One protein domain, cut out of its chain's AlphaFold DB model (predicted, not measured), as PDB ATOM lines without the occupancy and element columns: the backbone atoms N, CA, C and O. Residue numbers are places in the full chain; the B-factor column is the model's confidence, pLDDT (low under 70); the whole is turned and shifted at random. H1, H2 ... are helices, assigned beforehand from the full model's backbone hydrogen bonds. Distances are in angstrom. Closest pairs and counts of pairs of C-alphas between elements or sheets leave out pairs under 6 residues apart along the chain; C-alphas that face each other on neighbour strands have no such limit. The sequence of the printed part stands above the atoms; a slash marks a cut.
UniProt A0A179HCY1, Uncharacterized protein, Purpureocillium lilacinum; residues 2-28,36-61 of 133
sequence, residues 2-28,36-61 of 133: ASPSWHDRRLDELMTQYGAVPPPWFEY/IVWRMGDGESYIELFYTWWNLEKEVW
ATOM      1  N   ALA A   2     209.229 280.939 150.208       66.56
ATOM      2  CA  ALA A   2     210.265 280.496 151.140       66.56
ATOM      3  C   ALA A   2     210.057 279.007 151.453       66.56
ATOM      4  O   ALA A   2     208.912 278.556 151.518       66.56
ATOM      5  N   SER A   3     211.142 278.247 151.596       67.12
ATOM      6  CA  SER A   3     211.052 276.868 152.077       67.12
ATOM      7  C   SER A   3     210.487 276.864 153.503       67.12
ATOM      8  O   SER A   3     210.858 277.756 154.270       67.12
ATOM      9  N   PRO A   4     209.636 275.889 153.873       76.44
ATOM     10  CA  PRO A   4     209.117 275.786 155.232       76.44
ATOM     11  C   PRO A   4     210.268 275.707 156.234       76.44
ATOM     12  O   PRO A   4     211.264 275.005 155.993       76.44
ATOM     13  N   SER A   5     210.141 276.426 157.349       85.94
ATOM     14  CA  SER A   5     211.139 276.367 158.413       85.94
ATOM     15  C   SER A   5     211.220 274.950 158.996       85.94
ATOM     16  O   SER A   5     210.409 274.070 158.690       85.94
ATOM     17  N   TRP A   6     212.243 274.681 159.808       84.19
ATOM     18  CA  TRP A   6     212.278 273.430 160.570       84.19
ATOM     19  C   TRP A   6     211.044 273.305 161.482       84.19
ATOM     20  O   TRP A   6     210.423 272.244 161.496       84.19
ATOM     21  N   HIS A   7     210.634 274.403 162.132       85.19
ATOM     22  CA  HIS A   7     209.433 274.456 162.969       85.19
ATOM     23  C   HIS A   7     208.164 274.081 162.201       85.19
ATOM     24  O   HIS A   7     207.416 273.223 162.662       85.19
ATOM     25  N   ASP A   8     207.947 274.652 161.011       87.44
ATOM     26  CA  ASP A   8     206.737 274.380 160.220       87.44
ATOM     27  C   ASP A   8     206.642 272.904 159.820       87.44
ATOM     28  O   ASP A   8     205.569 272.309 159.864       87.44
ATOM     29  N   ARG A   9     207.780 272.293 159.460       91.00
ATOM     30  CA  ARG A   9     207.837 270.868 159.105       91.00
ATOM     31  C   ARG A   9     207.568 269.981 160.308       91.00
ATOM     32  O   ARG A   9     206.760 269.068 160.205       91.00
ATOM     33  N   ARG A  10     208.205 270.264 161.448       92.50
ATOM     34  CA  ARG A  10     208.003 269.472 162.665       92.50
ATOM     35  C   ARG A  10     206.560 269.575 163.162       92.50
ATOM     36  O   ARG A  10     205.991 268.571 163.577       92.50
ATOM     37  N   LEU A  11     205.954 270.759 163.074       92.12
ATOM     38  CA  LEU A  11     204.547 270.960 163.403       92.12
ATOM     39  C   LEU A  11     203.638 270.142 162.474       92.12
ATOM     40  O   LEU A  11     202.788 269.406 162.965       92.12
ATOM     41  N   ASP A  12     203.837 270.221 161.157       93.19
ATOM     42  CA  ASP A  12     203.048 269.473 160.168       93.19
ATOM     43  C   ASP A  12     203.171 267.950 160.347       93.19
ATOM     44  O   ASP A  12     202.175 267.228 160.288       93.19
ATOM     45  N   GLU A  13     204.372 267.454 160.658       94.38
ATOM     46  CA  GLU A  13     204.617 266.046 160.985       94.38
ATOM     47  C   GLU A  13     203.815 265.597 162.213       94.38
ATOM     48  O   GLU A  13     203.098 264.594 162.154       94.38
ATOM     49  N   LEU A  14     203.890 266.350 163.317       95.12
ATOM     50  CA  LEU A  14     203.175 266.029 164.557       95.12
ATOM     51  C   LEU A  14     201.657 266.125 164.365       95.12
ATOM     52  O   LEU A  14     200.921 265.236 164.795       95.12
ATOM     53  N   MET A  15     201.182 267.150 163.658       94.62
ATOM     54  CA  MET A  15     199.767 267.306 163.317       94.62
ATOM     55  C   MET A  15     199.275 266.190 162.392       94.62
ATOM     56  O   MET A  15     198.168 265.694 162.574       94.62
ATOM     57  N   THR A  16     200.084 265.728 161.441       96.12
ATOM     58  CA  THR A  16     199.715 264.615 160.554       96.12
ATOM     59  C   THR A  16     199.674 263.287 161.305       96.12
ATOM     60  O   THR A  16     198.752 262.492 161.122       96.12
ATOM     61  N   GLN A  17     200.662 263.034 162.162       96.50
ATOM     62  CA  GLN A  17     200.791 261.763 162.868       96.50
ATOM     63  C   GLN A  17     199.808 261.642 164.034       96.50
ATOM     64  O   GLN A  17     199.223 260.581 164.263       96.50
ATOM     65  N   TYR A  18     199.631 262.727 164.780       95.94
ATOM     66  CA  TYR A  18     198.882 262.730 166.024       95.94
ATOM     67  C   TYR A  18     197.633 263.610 165.963       95.94
ATOM     68  O   TYR A  18     196.782 263.488 166.833       95.94
ATOM     69  N   GLY A  19     197.436 264.473 164.972       94.62
ATOM     70  CA  GLY A  19     196.279 265.382 164.927       94.62
ATOM     71  C   GLY A  19     196.321 266.519 165.955       94.62
ATOM     72  O   GLY A  19     195.353 267.263 166.067       94.62
ATOM     73  N   ALA A  20     197.400 266.615 166.732       95.69
ATOM     74  CA  ALA A  20     197.719 267.662 167.699       95.69
ATOM     75  C   ALA A  20     199.212 267.541 168.051       95.69
ATOM     76  O   ALA A  20     199.795 266.471 167.861       95.69
ATOM     77  N   VAL A  21     199.824 268.594 168.590       96.88
ATOM     78  CA  VAL A  21     201.195 268.504 169.115       96.88
ATOM     79  C   VAL A  21     201.151 267.789 170.468       96.88
ATOM     80  O   VAL A  21     200.414 268.248 171.344       96.88
ATOM     81  N   PRO A  22     201.870 266.670 170.668       97.12
ATOM     82  CA  PRO A  22     201.929 266.001 171.966       97.12
ATOM     83  C   PRO A  22     202.563 266.891 173.051       97.12
ATOM     84  O   PRO A  22     203.319 267.808 172.731       97.12
ATOM     85  N   PRO A  23     202.265 266.648 174.336       97.19
ATOM     86  CA  PRO A  23     202.846 267.429 175.419       97.19
ATOM     87  C   PRO A  23     204.322 267.052 175.649       97.19
ATOM     88  O   PRO A  23     204.750 265.973 175.230       97.19
ATOM     89  N   PRO A  24     205.106 267.881 176.365       96.25
ATOM     90  CA  PRO A  24     206.548 267.671 176.542       96.25
ATOM     91  C   PRO A  24     206.946 266.281 177.060       96.25
ATOM     92  O   PRO A  24     207.893 265.687 176.553       96.25
ATOM     93  N   TRP A  25     206.188 265.715 178.003       95.69
ATOM     94  CA  TRP A  25     206.453 264.384 178.569       95.69
ATOM     95  C   TRP A  25     206.188 263.220 177.607       95.69
ATOM     96  O   TRP A  25     206.557 262.090 177.904       95.69
ATOM     97  N   PHE A  26     205.517 263.454 176.479       96.19
ATOM     98  CA  PHE A  26     205.371 262.428 175.451       96.19
ATOM     99  C   PHE A  26     206.668 262.260 174.652       96.19
ATOM    100  O   PHE A  26     207.067 261.135 174.367       96.19
ATOM    101  N   GLU A  27     207.323 263.370 174.304       94.00
ATOM    102  CA  GLU A  27     208.592 263.359 173.563       94.00
ATOM    103  C   GLU A  27     209.789 263.102 174.495       94.00
ATOM    104  O   GLU A  27     210.713 262.380 174.133       94.00
ATOM    105  N   TYR A  28     209.739 263.648 175.715       93.88
ATOM    106  CA  TYR A  28     210.792 263.560 176.727       93.88
ATOM    107  C   TYR A  28     210.246 262.964 178.042       93.88
ATOM    108  O   TYR A  28     210.077 263.683 179.033       93.88
ATOM    109  N   ILE A  36     217.192 271.796 182.914       90.44
ATOM    110  CA  ILE A  36     217.848 272.828 182.107       90.44
ATOM    111  C   ILE A  36     217.660 272.618 180.598       90.44
ATOM    112  O   ILE A  36     217.738 273.589 179.846       90.44
ATOM    113  N   VAL A  37     217.370 271.393 180.147       91.50
ATOM    114  CA  VAL A  37     217.142 271.075 178.725       91.50
ATOM    115  C   VAL A  37     215.986 271.873 178.110       91.50
ATOM    116  O   VAL A  37     215.983 272.134 176.909       91.50
ATOM    117  N   TRP A  38     215.035 272.339 178.927       92.81
ATOM    118  CA  TRP A  38     213.936 273.203 178.480       92.81
ATOM    119  C   TRP A  38     214.360 274.641 178.180       92.81
ATOM    120  O   TRP A  38     213.586 275.389 177.592       92.81
ATOM    121  N   ARG A  39     215.567 275.038 178.595       88.12
ATOM    122  CA  ARG A  39     216.146 276.367 178.349       88.12
ATOM    123  C   ARG A  39     217.330 276.336 177.392       88.12
ATOM    124  O   ARG A  39     217.865 277.390 177.078       88.12
ATOM    125  N   MET A  40     217.817 275.144 177.049       86.88
ATOM    126  CA  MET A  40     218.993 274.952 176.211       86.88
ATOM    127  C   MET A  40     218.874 273.630 175.444       86.88
ATOM    128  O   MET A  40     218.888 272.556 176.046       86.88
ATOM    129  N   GLY A  41     218.871 273.700 174.112       85.38
ATOM    130  CA  GLY A  41     218.975 272.529 173.232       85.38
ATOM    131  C   GLY A  41     217.639 272.062 172.654       85.38
ATOM    132  O   GLY A  41     216.721 272.852 172.446       85.38
ATOM    133  N   ASP A  42     217.533 270.767 172.351       86.88
ATOM    134  CA  ASP A  42     216.379 270.226 171.617       86.88
ATOM    135  C   ASP A  42     215.072 270.266 172.438       86.88
ATOM    136  O   ASP A  42     213.983 270.372 171.866       86.88
ATOM    137  N   GLY A  43     215.166 270.243 173.775       91.12
ATOM    138  CA  GLY A  43     214.016 270.400 174.672       91.12
ATOM    139  C   GLY A  43     213.399 271.798 174.593       91.12
ATOM    140  O   GLY A  43     212.180 271.919 174.476       91.12
ATOM    141  N   GLU A  44     214.232 272.843 174.567       93.69
ATOM    142  CA  GLU A  44     213.811 274.235 174.346       93.69
ATOM    143  C   GLU A  44     213.053 274.375 173.018       93.69
ATOM    144  O   GLU A  44     211.927 274.868 172.980       93.69
ATOM    145  N   SER A  45     213.611 273.828 171.933       92.25
ATOM    146  CA  SER A  45     212.961 273.873 170.614       92.25
ATOM    147  C   SER A  45     211.598 273.169 170.612       92.25
ATOM    148  O   SER A  45     210.644 273.633 169.984       92.25
ATOM    149  N   TYR A  46     211.471 272.044 171.321       94.38
ATOM    150  CA  TYR A  46     210.198 271.332 171.410       94.38
ATOM    151  C   TYR A  46     209.168 272.081 172.255       94.38
ATOM    152  O   TYR A  46     208.003 272.162 171.862       94.38
ATOM    153  N   ILE A  47     209.568 272.635 173.403       94.12
ATOM    154  CA  ILE A  47     208.630 273.328 174.286       94.12
ATOM    155  C   ILE A  47     208.157 274.653 173.676       94.12
ATOM    156  O   ILE A  47     206.978 274.987 173.794       94.12
ATOM    157  N   GLU A  48     209.013 275.357 172.924       93.06
ATOM    158  CA  GLU A  48     208.614 276.509 172.105       93.06
ATOM    159  C   GLU A  48     207.597 276.123 171.023       93.06
ATOM    160  O   GLU A  48     206.587 276.814 170.845       93.06
ATOM    161  N   LEU A  49     207.824 275.010 170.317       94.81
ATOM    162  CA  LEU A  49     206.886 274.498 169.316       94.81
ATOM    163  C   LEU A  49     205.541 274.139 169.962       94.81
ATOM    164  O   LEU A  49     204.489 274.543 169.455       94.81
ATOM    165  N   PHE A  50     205.571 273.428 171.092       96.31
ATOM    166  CA  PHE A  50     204.382 273.075 171.863       96.31
ATOM    167  C   PHE A  50     203.595 274.319 172.273       96.31
ATOM    168  O   PHE A  50     202.405 274.399 171.974       96.31
ATOM    169  N   TYR A  51     204.238 275.316 172.887       94.56
ATOM    170  CA  TYR A  51     203.549 276.531 173.317       94.56
ATOM    171  C   TYR A  51     203.055 277.379 172.147       94.56
ATOM    172  O   TYR A  51     201.984 277.976 172.244       94.56
ATOM    173  N   THR A  52     203.785 277.417 171.031       93.81
ATOM    174  CA  THR A  52     203.330 278.098 169.810       93.81
ATOM    175  C   THR A  52     202.004 277.515 169.330       93.81
ATOM    176  O   THR A  52     201.058 278.258 169.070       93.81
ATOM    177  N   TRP A  53     201.908 276.188 169.264       96.00
ATOM    178  CA  TRP A  53     200.673 275.505 168.893       96.00
ATOM    179  C   TRP A  53     199.582 275.648 169.967       96.00
ATOM    180  O   TRP A  53     198.463 276.062 169.658       96.00
ATOM    181  N   TRP A  54     199.907 275.383 171.235       96.38
ATOM    182  CA  TRP A  54     198.960 275.423 172.353       96.38
ATOM    183  C   TRP A  54     198.310 276.796 172.508       96.38
ATOM    184  O   TRP A  54     197.101 276.890 172.711       96.38
ATOM    185  N   ASN A  55     199.089 277.874 172.369       94.38
ATOM    186  CA  ASN A  55     198.574 279.236 172.477       94.38
ATOM    187  C   ASN A  55     197.572 279.585 171.370       94.38
ATOM    188  O   ASN A  55     196.705 280.415 171.610       94.38
ATOM    189  N   LEU A  56     197.645 278.960 170.192       94.25
ATOM    190  CA  LEU A  56     196.642 279.148 169.139       94.25
ATOM    191  C   LEU A  56     195.368 278.350 169.431       94.25
ATOM    192  O   LEU A  56     194.262 278.871 169.302       94.25
ATOM    193  N   GLU A  57     195.516 277.097 169.852       94.62
ATOM    194  CA  GLU A  57     194.378 276.217 170.124       94.62
ATOM    195  C   GLU A  57     193.592 276.652 171.365       94.62
ATOM    196  O   GLU A  57     192.358 276.680 171.352       94.62
ATOM    197  N   LYS A  58     194.277 277.052 172.444       92.19
ATOM    198  CA  LYS A  58     193.625 277.406 173.713       92.19
ATOM    199  C   LYS A  58     192.697 278.618 173.597       92.19
ATOM    200  O   LYS A  58     191.739 278.695 174.362       92.19
ATOM    201  N   GLU A  59     192.947 279.523 172.649       92.06
ATOM    202  CA  GLU A  59     192.106 280.703 172.385       92.06
ATOM    203  C   GLU A  59     190.706 280.311 171.888       92.06
ATOM    204  O   GLU A  59     189.729 281.015 172.143       92.06
ATOM    205  N   VAL A  60     190.585 279.164 171.213       94.50
ATOM    206  CA  VAL A  60     189.308 278.645 170.698       94.50
ATOM    207  C   VAL A  60     188.784 277.443 171.486       94.50
ATOM    208  O   VAL A  60     187.592 277.131 171.419       94.50
ATOM    209  N   TRP A  61     189.636 276.756 172.248       95.56
ATOM    210  CA  TRP A  61     189.240 275.601 173.051       95.56
ATOM    211  C   TRP A  61     188.659 276.004 174.403       95.56
ATOM    212  O   TRP A  61     189.295 276.674 175.215       95.56
TER     213      TRP A  61
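Overview. This is residues 2 to 28 and 36 to 61 of the 133 residues of an uncharacterized protein of Purpureocillium lilacinum (UniProt A0A179HCY1). One long helix, H3, has two smaller helices near its middle residues: H1 starts close to it and slants steeply away, and residues 19 to 23 fold the chain back to the short H2, which also comes near H3. The three helices are loosely put together, with few contacts between them and H1 and H2 apart from each other. The printed part has 53 residues with three named helices, in the order H1, H2, H3, and no named strand; the class is all helix. The whole is only just compact, close to loose, with a radius of gyration of the C-alphas of 11.4 A, and it spans 30 by 30 by 19 A.

Arrangement. The longest helix is H3, residues 42 to 58. H2, residues 24 to 27, only just touches H3, with 3 pairs of C-alphas within 8 A. The closest C-alphas of these two helices are those of Pro 24 and Ile 47, 6.4 A apart, and H3 touches H2 with residues 46 to 50 alone. H1, residues 6 to 18, is close to H3 but not clearly touching, with 2 pairs of C-alphas within 8 A. The closest C-alphas of H1 and H3 are those of His 7 and Leu 49, 6.8 A apart. The two helices run the same way at a steep tilt of 65 degrees, and their centres are 11.6 A apart. H1 and H2 are apart, though they follow each other in the chain. In H1 every pair of O i and N i+4 is within hydrogen-bond range, in H3 12 of 13 are, and H2 is too short for such a pair.

Along the chain. H3 runs 24.0 A from the C-alpha of Asp 42 at (216.379, 270.226, 171.617) to that of Lys 58 at (193.625, 277.406, 173.713). H1 begins at Trp 6, with its C-alpha at (212.278, 273.430, 160.570), and reaches Tyr 18 after 18.0 A. H2, from Pro 24 to Glu 27, measures 5.6 A.

Size, cuts and confidence. The two C-alphas farthest apart are those of Ala 2 and Ile 36, at 32.8 A. Residues 29 to 35 are cut out and not printed, and C-alphas 28 and 36 are 12.8 A apart across the cut. The link from H1 to H2, 5 residues, is tight; the link from H2 to H3 is the link across the cut. The mean pLDDT of the printed part is 91.7, and residues 2 to 3 are under 70, where the model's confidence is low.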